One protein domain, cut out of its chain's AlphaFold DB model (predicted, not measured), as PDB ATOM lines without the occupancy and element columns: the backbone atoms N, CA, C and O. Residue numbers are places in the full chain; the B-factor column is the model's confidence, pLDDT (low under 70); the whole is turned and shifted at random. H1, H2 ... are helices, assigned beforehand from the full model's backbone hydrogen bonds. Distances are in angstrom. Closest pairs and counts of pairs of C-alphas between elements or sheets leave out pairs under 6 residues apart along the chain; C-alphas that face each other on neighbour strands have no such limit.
ATOM      1  N   GLU A   2     -40.923 -53.958 -55.403       57.19
ATOM      2  CA  GLU A   2     -41.698 -53.306 -54.347       57.19
ATOM      3  C   GLU A   2     -40.720 -52.858 -53.259       57.19
ATOM      4  O   GLU A   2     -39.940 -53.657 -52.744       57.19
ATOM      5  N   ILE A   3     -40.689 -51.559 -52.969       60.50
ATOM      6  CA  ILE A   3     -39.870 -51.015 -51.887       60.50
ATOM      7  C   ILE A   3     -40.635 -51.296 -50.597       60.50
ATOM      8  O   ILE A   3     -41.635 -50.637 -50.324       60.50
ATOM      9  N   GLN A   4     -40.189 -52.281 -49.816       62.75
ATOM     10  CA  GLN A   4     -40.720 -52.480 -48.471       62.75
ATOM     11  C   GLN A   4     -40.281 -51.307 -47.592       62.75
ATOM     12  O   GLN A   4     -39.094 -51.100 -47.331       62.75
ATOM     13  N   THR A   5     -41.248 -50.505 -47.163       71.75
ATOM     14  CA  THR A   5     -41.050 -49.459 -46.163       71.75
ATOM     15  C   THR A   5     -40.934 -50.114 -44.792       71.75
ATOM     16  O   THR A   5     -41.910 -50.673 -44.294       71.75
ATOM     17  N   ILE A   6     -39.748 -50.053 -44.183       76.94
ATOM     18  CA  ILE A   6     -39.555 -50.452 -42.784       76.94
ATOM     19  C   ILE A   6     -40.288 -49.421 -41.920       76.94
ATOM     20  O   ILE A   6     -39.944 -48.240 -41.943       76.94
ATOM     21  N   VAL A   7     -41.317 -49.865 -41.201       81.75
ATOM     22  CA  VAL A   7     -42.026 -49.042 -40.218       81.75
ATOM     23  C   VAL A   7     -41.293 -49.194 -38.892       81.75
ATOM     24  O   VAL A   7     -41.172 -50.301 -38.377       81.75
ATOM     25  N   PHE A   8     -40.765 -48.093 -38.361       87.00
ATOM     26  CA  PHE A   8     -40.166 -48.083 -37.031       87.00
ATOM     27  C   PHE A   8     -41.265 -47.937 -35.984       87.00
ATOM     28  O   PHE A   8     -42.101 -47.037 -36.075       87.00
ATOM     29  N   GLU A   9     -41.267 -48.823 -34.994       91.06
ATOM     30  CA  GLU A   9     -42.217 -48.752 -33.890       91.06
ATOM     31  C   GLU A   9     -41.729 -47.738 -32.845       91.06
ATOM     32  O   GLU A   9     -40.531 -47.602 -32.588       91.06
ATOM     33  N   SER A  10     -42.660 -47.005 -32.231       88.25
ATOM     34  CA  SER A  10     -42.344 -45.892 -31.322       88.25
ATOM     35  C   SER A  10     -41.590 -46.310 -30.059       88.25
ATOM     36  O   SER A  10     -40.887 -45.494 -29.473       88.25
ATOM     37  N   TRP A  11     -41.697 -47.575 -29.645       92.88
ATOM     38  CA  TRP A  11     -41.001 -48.116 -28.475       92.88
ATOM     39  C   TRP A  11     -39.551 -48.524 -28.763       92.88
ATOM     40  O   TRP A  11     -38.820 -48.863 -27.831       92.88
ATOM     41  N   MET A  12     -39.114 -48.523 -30.024       94.69
ATOM     42  CA  MET A  12     -37.771 -48.969 -30.380       94.69
ATOM     43  C   MET A  12     -36.716 -47.940 -29.965       94.69
ATOM     44  O   MET A  12     -36.887 -46.731 -30.113       94.69
ATOM     45  N   CYS A  13     -35.579 -48.426 -29.475       95.00
ATOM     46  CA  CYS A  13     -34.415 -47.611 -29.178       95.00
ATOM     47  C   CYS A  13     -33.869 -46.993 -30.470       95.00
ATOM     48  O   CYS A  13     -33.495 -47.712 -31.398       95.00
ATOM     49  N   ARG A  14     -33.725 -45.668 -30.498       91.06
ATOM     50  CA  ARG A  14     -33.224 -44.918 -31.659       91.06
ATOM     51  C   ARG A  14     -31.826 -45.340 -32.123       91.06
ATOM     52  O   ARG A  14     -31.504 -45.176 -33.294       91.06
ATOM     53  N   ILE A  15     -30.994 -45.863 -31.220       91.12
ATOM     54  CA  ILE A  15     -29.592 -46.205 -31.511       91.12
ATOM     55  C   ILE A  15     -29.440 -47.679 -31.897       91.12
ATOM     56  O   ILE A  15     -28.865 -47.981 -32.937       91.12
ATOM     57  N   CYS A  16     -29.929 -48.600 -31.062       94.38
ATOM     58  CA  CYS A  16     -29.718 -50.037 -31.266       94.38
ATOM     59  C   CYS A  16     -30.916 -50.769 -31.881       94.38
ATOM     60  O   CYS A  16     -30.805 -51.965 -32.137       94.38
ATOM     61  N   LEU A  17     -32.052 -50.089 -32.082       93.94
ATOM     62  CA  LEU A  17     -33.318 -50.670 -32.552       93.94
ATOM     63  C   LEU A  17     -33.906 -51.763 -31.632       93.94
ATOM     64  O   LEU A  17     -34.854 -52.438 -32.012       93.94
ATOM     65  N   GLY A  18     -33.369 -51.933 -30.418       94.69
ATOM     66  CA  GLY A  18     -33.926 -52.807 -29.379       94.69
ATOM     67  C   GLY A  18     -35.093 -52.167 -28.623       94.69
ATOM     68  O   GLY A  18     -35.618 -51.139 -29.034       94.69
ATOM     69  N   GLN A  19     -35.483 -52.733 -27.480       96.69
ATOM     70  CA  GLN A  19     -36.553 -52.173 -26.647       96.69
ATOM     71  C   GLN A  19     -36.097 -50.904 -25.913       96.69
ATOM     72  O   GLN A  19     -35.125 -50.934 -25.157       96.69
ATOM     73  N   GLY A  20     -36.777 -49.784 -26.154       96.44
ATOM     74  CA  GLY A  20     -36.543 -48.508 -25.485       96.44
ATOM     75  C   GLY A  20     -37.350 -48.367 -24.191       96.44
ATOM     76  O   GLY A  20     -38.480 -48.840 -24.100       96.44
ATOM     77  N   SER A  21     -36.760 -47.708 -23.195       96.56
ATOM     78  CA  SER A  21     -37.352 -47.471 -21.869       96.56
ATOM     79  C   SER A  21     -37.257 -46.016 -21.397       96.56
ATOM     80  O   SER A  21     -37.976 -45.641 -20.480       96.56
ATOM     81  N   VAL A  22     -36.408 -45.200 -22.028       95.88
ATOM     82  CA  VAL A  22     -36.153 -43.794 -21.679       95.88
ATOM     83  C   VAL A  22     -36.646 -42.901 -22.813       95.88
ATOM     84  O   VAL A  22     -36.282 -43.132 -23.969       95.88
ATOM     85  N   HIS A  23     -37.450 -41.885 -22.508       95.38
ATOM     86  CA  HIS A  23     -38.023 -40.988 -23.508       95.38
ATOM     87  C   HIS A  23     -37.089 -39.804 -23.786       95.38
ATOM     88  O   HIS A  23     -36.787 -39.006 -22.900       95.38
ATOM     89  N   ILE A  24     -36.654 -39.645 -25.042       93.81
ATOM     90  CA  ILE A  24     -35.625 -38.665 -25.442       93.81
ATOM     91  C   ILE A  24     -36.015 -37.218 -25.097       93.81
ATOM     92  O   ILE A  24     -35.143 -36.410 -24.795       93.81
ATOM     93  N   PHE A  25     -37.304 -36.876 -25.162       92.50
ATOM     94  CA  PHE A  25     -37.773 -35.496 -24.977       92.50
ATOM     95  C   PHE A  25     -38.259 -35.175 -23.562       92.50
ATOM     96  O   PHE A  25     -38.438 -34.002 -23.248       92.50
ATOM     97  N   GLU A  26     -38.515 -36.193 -22.740       93.06
ATOM     98  CA  GLU A  26     -39.084 -36.006 -21.395       93.06
ATOM     99  C   GLU A  26     -38.044 -36.253 -20.304       93.06
ATOM    100  O   GLU A  26     -38.053 -35.571 -19.280       93.06
ATOM    101  N   ASP A  27     -37.117 -37.185 -20.537       93.31
ATOM    102  CA  ASP A  27     -36.115 -37.552 -19.549       93.31
ATOM    103  C   ASP A  27     -34.849 -36.691 -19.651       93.31
ATOM    104  O   ASP A  27     -34.417 -36.236 -20.717       93.31
ATOM    105  N   HIS A  28     -34.208 -36.505 -18.498       92.75
ATOM    106  CA  HIS A  28     -32.935 -35.808 -18.373       92.75
ATOM    107  C   HIS A  28     -31.831 -36.779 -17.973       92.75
ATOM    108  O   HIS A  28     -32.015 -37.664 -17.136       92.75
ATOM    109  N   LEU A  29     -30.640 -36.556 -18.521       89.94
ATOM    110  CA  LEU A  29     -29.440 -37.231 -18.066       89.94
ATOM    111  C   LEU A  29     -28.978 -36.588 -16.761       89.94
ATOM    112  O   LEU A  29     -28.582 -35.420 -16.726       89.94
ATOM    113  N   LEU A  30     -29.010 -37.370 -15.685       88.12
ATOM    114  CA  LEU A  30     -28.393 -36.997 -14.422       88.12
ATOM    115  C   LEU A  30     -26.945 -37.496 -14.433       88.12
ATOM    116  O   LEU A  30     -26.725 -38.709 -14.383       88.12
ATOM    117  N   PRO A  31     -25.942 -36.603 -14.514       78.88
ATOM    118  CA  PRO A  31     -24.564 -37.033 -14.360       78.88
ATOM    119  C   PRO A  31     -24.378 -37.644 -12.960       78.88
ATOM    120  O   PRO A  31     -24.941 -37.115 -11.996       78.88
ATOM    121  N   PRO A  32     -23.599 -38.734 -12.805       77.25
ATOM    122  CA  PRO A  32     -23.178 -39.199 -11.493       77.25
ATOM    123  C   PRO A  32     -22.613 -38.036 -10.665       77.25
ATOM    124  O   PRO A  32     -21.845 -37.230 -11.203       77.25
ATOM    125  N   PRO A  33     -22.984 -37.938  -9.377       76.44
ATOM    126  CA  PRO A  33     -22.525 -36.860  -8.515       76.44
ATOM    127  C   PRO A  33     -20.999 -36.884  -8.446       76.44
ATOM    128  O   PRO A  33     -20.388 -37.919  -8.169       76.44
ATOM    129  N   THR A  34     -20.366 -35.742  -8.703       75.88
ATOM    130  CA  THR A  34     -18.925 -35.609  -8.487       75.88
ATOM    131  C   THR A  34     -18.624 -35.677  -6.988       75.88
ATOM    132  O   THR A  34     -19.414 -35.233  -6.156       75.88
ATOM    133  N   LEU A  35     -17.462 -36.229  -6.620       74.56
ATOM    134  CA  LEU A  35     -17.016 -36.380  -5.223       74.56
ATOM    135  C   LEU A  35     -17.060 -35.056  -4.426       74.56
ATOM    136  O   LEU A  35     -17.324 -35.053  -3.223       74.56
ATOM    137  N   GLU A  36     -16.886 -33.924  -5.108       71.38
ATOM    138  CA  GLU A  36     -16.994 -32.581  -4.528       71.38
ATOM    139  C   GLU A  36     -18.439 -32.183  -4.176       71.38
ATOM    140  O   GLU A  36     -18.684 -31.535  -3.153       71.38
ATOM    141  N   GLN A  37     -19.422 -32.627  -4.967       68.12
ATOM    142  CA  GLN A  37     -20.848 -32.402  -4.698       68.12
ATOM    143  C   GLN A  37     -21.336 -33.245  -3.514       68.12
ATOM    144  O   GLN A  37     -22.169 -32.790  -2.729       68.12
ATOM    145  N   VAL A  55     -28.938 -32.327 -17.792       89.38
ATOM    146  CA  VAL A  55     -28.763 -32.128 -19.236       89.38
ATOM    147  C   VAL A  55     -29.875 -32.862 -19.968       89.38
ATOM    148  O   VAL A  55     -30.153 -34.025 -19.677       89.38
ATOM    149  N   SER A  56     -30.540 -32.190 -20.907       93.38
ATOM    150  CA  SER A  56     -31.529 -32.845 -21.766       93.38
ATOM    151  C   SER A  56     -30.859 -33.916 -22.630       93.38
ATOM    152  O   SER A  56     -29.785 -33.687 -23.193       93.38
ATOM    153  N   ILE A  57     -31.497 -35.080 -22.778       91.75
ATOM    154  CA  ILE A  57     -31.011 -36.139 -23.680       91.75
ATOM    155  C   ILE A  57     -30.878 -35.600 -25.114       91.75
ATOM    156  O   ILE A  57     -29.927 -35.949 -25.815       91.75
ATOM    157  N   VAL A  58     -31.781 -34.706 -25.533       91.88
ATOM    158  CA  VAL A  58     -31.736 -34.040 -26.846       91.88
ATOM    159  C   VAL A  58     -30.441 -33.252 -27.025       91.88
ATOM    160  O   VAL A  58     -29.785 -33.378 -28.058       91.88
ATOM    161  N   ASP A  59     -30.044 -32.473 -26.017       90.38
ATOM    162  CA  ASP A  59     -28.814 -31.682 -26.074       90.38
ATOM    163  C   ASP A  59     -27.598 -32.601 -26.164       90.38
ATOM    164  O   ASP A  59     -26.744 -32.408 -27.030       90.38
ATOM    165  N   ALA A  60     -27.559 -33.653 -25.341       91.12
ATOM    166  CA  ALA A  60     -26.486 -34.640 -25.374       91.12
ATOM    167  C   ALA A  60     -26.380 -35.344 -26.739       91.12
ATOM    168  O   ALA A  60     -25.274 -35.501 -27.251       91.12
ATOM    169  N   LEU A  61     -27.497 -35.728 -27.364       90.06
ATOM    170  CA  LEU A  61     -27.499 -36.330 -28.703       90.06
ATOM    171  C   LEU A  61     -27.050 -35.340 -29.786       90.06
ATOM    172  O   LEU A  61     -26.250 -35.702 -30.650       90.06
ATOM    173  N   ASN A  62     -27.496 -34.085 -29.714       90.06
ATOM    174  CA  ASN A  62     -27.115 -33.037 -30.664       90.06
ATOM    175  C   ASN A  62     -25.609 -32.708 -30.630       90.06
ATOM    176  O   ASN A  62     -25.090 -32.165 -31.602       90.06
ATOM    177  N   TYR A  63     -24.886 -33.060 -29.561       88.44
ATOM    178  CA  TYR A  63     -23.420 -32.968 -29.532       88.44
ATOM    179  C   TYR A  63     -22.721 -33.996 -30.435       88.44
ATOM    180  O   TYR A  63     -21.589 -33.752 -30.859       88.44
ATOM    181  N   PHE A  64     -23.353 -35.143 -30.705       84.75
ATOM    182  CA  PHE A  64     -22.754 -36.249 -31.465       84.75
ATOM    183  C   PHE A  64     -23.372 -36.437 -32.850       84.75
ATOM    184  O   PHE A  64     -22.721 -36.978 -33.745       84.75
ATOM    185  N   CYS A  65     -24.617 -36.015 -33.036       79.75
ATOM    186  CA  CYS A  65     -25.316 -36.129 -34.303       79.75
ATOM    187  C   CYS A  65     -25.161 -34.842 -35.123       79.75
ATOM    188  O   CYS A  65     -25.516 -33.761 -34.668       79.75
ATOM    189  N   GLU A  66     -24.707 -34.964 -36.375       71.56
ATOM    190  CA  GLU A  66     -24.753 -33.849 -37.340       71.56
ATOM    191  C   GLU A  66     -26.200 -33.415 -37.643       71.56
ATOM    192  O   GLU A  66     -26.459 -32.267 -38.006       71.56
ATOM    193  N   PHE A  67     -27.159 -34.329 -37.463       63.81
ATOM    194  CA  PHE A  67     -28.584 -34.069 -37.621       63.81
ATOM    195  C   PHE A  67     -29.179 -33.593 -36.297       63.81
ATOM    196  O   PHE A  67     -29.224 -34.343 -35.324       63.81
ATOM    197  N   LYS A  68     -29.662 -32.347 -36.286       77.25
ATOM    198  CA  LYS A  68     -30.383 -31.782 -35.143       77.25
ATOM    199  C   LYS A  68     -31.689 -32.544 -34.945       77.25
ATOM    200  O   LYS A  68     -32.539 -32.538 -35.834       77.25
ATOM    201  N   ILE A  69     -31.856 -33.158 -33.780       79.94
ATOM    202  CA  ILE A  69     -33.121 -33.784 -33.393       79.94
ATOM    203  C   ILE A  69     -34.098 -32.651 -33.075       79.94
ATOM    204  O   ILE A  69     -33.986 -31.993 -32.040       79.94
ATOM    205  N   SER A  70     -35.024 -32.377 -33.994       78.44
ATOM    206  CA  SER A  70     -36.108 -31.419 -33.780       78.44
ATOM    207  C   SER A  70     -37.355 -32.132 -33.247       78.44
ATOM    208  O   SER A  70     -37.694 -33.187 -33.779       78.44
ATOM    209  N   PRO A  71     -38.102 -31.542 -32.296       72.38
ATOM    210  CA  PRO A  71     -39.368 -32.095 -31.794       72.38
ATOM    211  C   PRO A  71     -40.500 -32.236 -32.835       72.38
ATOM    212  O   PRO A  71     -41.608 -32.622 -32.476       72.38
ATOM    213  N   SER A  72     -40.281 -31.876 -34.102       54.94
ATOM    214  CA  SER A  72     -41.356 -31.580 -35.053       54.94
ATOM    215  C   SER A  72     -41.439 -32.568 -36.227       54.94
ATOM    216  O   SER A  72     -40.551 -32.641 -37.073       54.94
ATOM    217  N   GLU A  73     -42.582 -33.262 -36.267       51.84
ATOM    218  CA  GLU A  73     -43.383 -33.694 -37.431       51.84
ATOM    219  C   GLU A  73     -42.872 -34.751 -38.420       51.84
ATOM    220  O   GLU A  73     -43.650 -35.171 -39.281       51.84
ATOM    221  N   ILE A  74     -41.654 -35.280 -38.295       57.06
ATOM    222  CA  ILE A  74     -41.271 -36.428 -39.133       57.06
ATOM    223  C   ILE A  74     -41.878 -37.704 -38.540       57.06
ATOM    224  O   ILE A  74     -41.360 -38.310 -37.603       57.06
ATOM    225  N   VAL A  75     -43.034 -38.070 -39.091       59.34
ATOM    226  CA  VAL A  75     -43.809 -39.268 -38.763       59.34
ATOM    227  C   VAL A  75     -42.882 -40.490 -38.827       59.34
ATOM    228  O   VAL A  75     -42.375 -40.822 -39.898       59.34
ATOM    229  N   ASN A  76     -42.694 -41.160 -37.683       71.88
ATOM    230  CA  ASN A  76     -41.981 -42.437 -37.489       71.88
ATOM    231  C   ASN A  76     -40.491 -42.398 -37.101       71.88
ATOM    232  O   ASN A  76     -39.800 -43.398 -37.302       71.88
ATOM    233  N   GLU A  77     -39.969 -41.320 -36.509       80.38
ATOM    234  CA  GLU A  77     -38.682 -41.450 -35.808       80.38
ATOM    235  C   GLU A  77     -38.862 -42.048 -34.399       80.38
ATOM    236  O   GLU A  77     -39.697 -41.561 -33.636       80.38
ATOM    237  N   PRO A  78     -38.072 -43.070 -34.014       83.81
ATOM    238  CA  PRO A  78     -38.095 -43.600 -32.655       83.81
ATOM    239  C   PRO A  78     -37.703 -42.517 -31.640       83.81
ATOM    240  O   PRO A  78     -36.649 -41.876 -31.757       83.81
ATOM    241  N   THR A  79     -38.561 -42.323 -30.637       92.44
ATOM    242  CA  THR A  79     -38.414 -41.313 -29.573       92.44
ATOM    243  C   THR A  79     -37.839 -41.887 -28.279       92.44
ATOM    244  O   THR A  79     -37.686 -41.160 -27.298       92.44
ATOM    245  N   MET A  80     -37.492 -43.176 -28.277       94.56
ATOM    246  CA  MET A  80     -37.036 -43.904 -27.096       94.56
ATOM    247  C   MET A  80     -35.550 -44.270 -27.185       94.56
ATOM    248  O   MET A  80     -34.990 -44.465 -28.267       94.56
ATOM    249  N   LEU A  81     -34.908 -44.431 -26.030       95.44
ATOM    250  CA  LEU A  81     -33.590 -45.043 -25.860       95.44
ATOM    251  C   LEU A  81     -33.691 -46.213 -24.882       95.44
ATOM    252  O   LEU A  81     -34.462 -46.168 -23.927       95.44
ATOM    253  N   CYS A  82     -32.906 -47.267 -25.094       96.88
ATOM    254  CA  CYS A  82     -32.722 -48.297 -24.073       96.88
ATOM    255  C   CYS A  82     -31.719 -47.823 -23.009       96.88
ATOM    256  O   CYS A  82     -30.873 -46.967 -23.286       96.88
ATOM    257  N   GLU A  83     -31.766 -48.411 -21.812       96.19
ATOM    258  CA  GLU A  83     -30.883 -48.046 -20.691       96.19
ATOM    259  C   GLU A  83     -29.395 -48.121 -21.057       96.19
ATOM    260  O   GLU A  83     -28.633 -47.216 -20.727       96.19
ATOM    261  N   GLY A  84     -28.983 -49.150 -21.807       96.25
ATOM    262  CA  GLY A  84     -27.593 -49.306 -22.245       96.25
ATOM    263  C   GLY A  84     -27.130 -48.181 -23.176       96.25
ATOM    264  O   GLY A  84     -26.053 -47.615 -22.987       96.25
ATOM    265  N   CYS A  85     -27.962 -47.805 -24.151       95.62
ATOM    266  CA  CYS A  85     -27.679 -46.685 -25.050       95.62
ATOM    267  C   CYS A  85     -27.702 -45.338 -24.317       95.62
ATOM    268  O   CYS A  85     -26.869 -44.479 -24.601       95.62
ATOM    269  N   CYS A  86     -28.609 -45.168 -23.355       95.00
ATOM    270  CA  CYS A  86     -28.681 -43.984 -22.503       95.00
ATOM    271  C   CYS A  86     -27.421 -43.841 -21.624       95.00
ATOM    272  O   CYS A  86     -26.794 -42.781 -21.602       95.00
ATOM    273  N   ALA A  87     -26.975 -44.924 -20.979       94.25
ATOM    274  CA  ALA A  87     -25.757 -44.939 -20.169       94.25
ATOM    275  C   ALA A  87     -24.495 -44.661 -21.005       94.25
ATOM    276  O   ALA A  87     -23.636 -43.880 -20.591       94.25
ATOM    277  N   ALA A  88     -24.394 -45.251 -22.201       95.12
ATOM    278  CA  ALA A  88     -23.289 -44.990 -23.122       95.12
ATOM    279  C   ALA A  88     -23.268 -43.526 -23.596       95.12
ATOM    280  O   ALA A  88     -22.203 -42.905 -23.630       95.12
ATOM    281  N   LEU A  89     -24.438 -42.953 -23.906       94.44
ATOM    282  CA  LEU A  89     -24.573 -41.539 -24.261       94.44
ATOM    283  C   LEU A  89     -24.108 -40.631 -23.116       94.44
ATOM    284  O   LEU A  89     -23.348 -39.694 -23.352       94.44
ATOM    285  N   LEU A  90     -24.508 -40.934 -21.878       93.06
ATOM    286  CA  LEU A  90     -24.086 -40.184 -20.697       93.06
ATOM    287  C   LEU A  90     -22.563 -40.216 -20.514       93.06
ATOM    288  O   LEU A  90     -21.948 -39.169 -20.308       93.06
ATOM    289  N   GLN A  91     -21.938 -41.388 -20.642       93.44
ATOM    290  CA  GLN A  91     -20.480 -41.519 -20.549       93.44
ATOM    291  C   GLN A  91     -19.760 -40.720 -21.643       93.44
ATOM    292  O   GLN A  91     -18.802 -39.997 -21.355       93.44
ATOM    293  N   ALA A  92     -20.232 -40.809 -22.890       93.25
ATOM    294  CA  ALA A  92     -19.663 -40.064 -24.009       93.25
ATOM    295  C   ALA A  92     -19.793 -38.548 -23.796       93.25
ATOM    296  O   ALA A  92     -18.831 -37.801 -23.998       93.25
ATOM    297  N   TYR A  93     -20.961 -38.097 -23.340       92.25
ATOM    298  CA  TYR A  93     -21.225 -36.695 -23.040       92.25
ATOM    299  C   TYR A  93     -20.292 -36.161 -21.939       92.25
ATOM    300  O   TYR A  93     -19.660 -35.117 -22.112       92.25
ATOM    301  N   GLN A  94     -20.104 -36.913 -20.852       90.62
ATOM    302  CA  GLN A  94     -19.160 -36.549 -19.788       90.62
ATOM    303  C   GLN A  94     -17.712 -36.480 -20.266       90.62
ATOM    304  O   GLN A  94     -16.977 -35.562 -19.896       90.62
ATOM    305  N   PHE A  95     -17.291 -37.443 -21.087       92.81
ATOM    306  CA  PHE A  95     -15.967 -37.415 -21.694       92.81
ATOM    307  C   PHE A  95     -15.779 -36.150 -22.540       92.81
ATOM    308  O   PHE A  95     -14.739 -35.497 -22.447       92.81
ATOM    309  N   ARG A  96     -16.802 -35.757 -23.308       89.00
ATOM    310  CA  ARG A  96     -16.748 -34.549 -24.135       89.00
ATOM    311  C   ARG A  96     -16.650 -33.266 -23.311       89.00
ATOM    312  O   ARG A  96     -15.885 -32.387 -23.697       89.00
ATOM    313  N   ILE A  97     -17.367 -33.163 -22.190       88.94
ATOM    314  CA  ILE A  97     -17.233 -32.021 -21.268       88.94
ATOM    315  C   ILE A  97     -15.786 -31.902 -20.784       88.94
ATOM    316  O   ILE A  97     -15.174 -30.852 -20.965       88.94
ATOM    317  N   LYS A  98     -15.211 -32.993 -20.263       91.25
ATOM    318  CA  LYS A  98     -13.821 -33.006 -19.774       91.25
ATOM    319  C   LYS A  98     -12.815 -32.636 -20.862       91.25
ATOM    320  O   LYS A  98     -11.827 -31.960 -20.592       91.25
ATOM    321  N   LEU A  99     -13.060 -33.074 -22.097       90.81
ATOM    322  CA  LEU A  99     -12.219 -32.723 -23.238       90.81
ATOM    323  C   LEU A  99     -12.278 -31.216 -23.538       90.81
ATOM    324  O   LEU A  99     -11.233 -30.600 -23.724       90.81
ATOM    325  N   ASN A 100     -13.476 -30.621 -23.536       87.75
ATOM    326  CA  ASN A 100     -13.648 -29.181 -23.743       87.75
ATOM    327  C   ASN A 100     -13.012 -28.360 -22.600       87.75
ATOM    328  O   ASN A 100     -12.415 -27.317 -22.856       87.75
ATOM    329  N   GLU A 101     -13.108 -28.826 -21.349       90.31
ATOM    330  CA  GLU A 101     -12.437 -28.207 -20.194       90.31
ATOM    331  C   GLU A 101     -10.912 -28.234 -20.352       90.31
ATOM    332  O   GLU A 101     -10.254 -27.208 -20.191       90.31
ATOM    333  N   ALA A 102     -10.348 -29.386 -20.731       91.56
ATOM    334  CA  ALA A 102      -8.917 -29.518 -20.989       91.56
ATOM    335  C   ALA A 102      -8.455 -28.614 -22.144       91.56
ATOM    336  O   ALA A 102      -7.412 -27.972 -22.044       91.56
ATOM    337  N   GLU A 103      -9.240 -28.518 -23.221       89.50
ATOM    338  CA  GLU A 103      -8.949 -27.616 -24.339       89.50
ATOM    339  C   GLU A 103      -8.977 -26.142 -23.902       89.50
ATOM    340  O   GLU A 103      -8.100 -25.369 -24.288       89.50
ATOM    341  N   CYS A 104      -9.938 -25.756 -23.060       88.12
ATOM    342  CA  CYS A 104     -10.010 -24.414 -22.487       88.12
ATOM    343  C   CYS A 104      -8.759 -24.091 -21.653       88.12
ATOM    344  O   CYS A 104      -8.141 -23.049 -21.855       88.12
ATOM    345  N   LEU A 105      -8.324 -25.020 -20.791       90.81
ATOM    346  CA  LEU A 105      -7.112 -24.861 -19.979       90.81
ATOM    347  C   LEU A 105      -5.845 -24.704 -20.829       90.81
ATOM    348  O   LEU A 105      -4.979 -23.897 -20.490       90.81
ATOM    349  N   LEU A 106      -5.734 -25.447 -21.933       87.25
ATOM    350  CA  LEU A 106      -4.615 -25.307 -22.869       87.25
ATOM    351  C   LEU A 106      -4.626 -23.929 -23.543       87.25
ATOM    352  O   LEU A 106      -3.604 -23.249 -23.543       87.25
TER     353      LEU A 106
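This is residues 2 to 37 and 55 to 106 of the 364 residues of an uncharacterized protein of Culex quinquefasciatus (UniProt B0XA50). With little regular structure, this is a loose body of loops from which one long helix, H2, runs out, its residues 97 to 106 sticking free, while the short helix H1 packs on its residues 89 to 93. The printed part has 88 residues, 30 of them in H1 then H2, with no named strand: all helix, loose, radius of gyration of the C-alphas 15.5 A, spans 56 by 24 by 20 A.

Look first at residues 22 to 23, paired antiparallel with residues 80 to 81, then at 28 to 29 with 55 to 56. H1, residues 57 to 62, and H2, residues 83 to 106, touch; their closest C-alphas, Ala 60 and Tyr 93, are 6.1 A apart. They run the same way at a steep tilt of 57 degrees. In both, every O i to N i+4 pair is within hydrogen-bond range.

Find C-alpha 57 at (-31.011, -36.139, -23.680), where H1 begins its 8.6 A. H2 runs 34.8 A to C-alpha 106 at (-4.615, -25.307, -22.869).

The C-alphas farthest apart, Glu 2 and Glu 36, are 59.3 A apart. Residues 38 to 54 are cut out, C-alphas 37 and 55 being 16.6 A apart. H1 to H2 is a long link. Confidence is under 70 at residues 2 to 4, 37, 67 and 72 to 75.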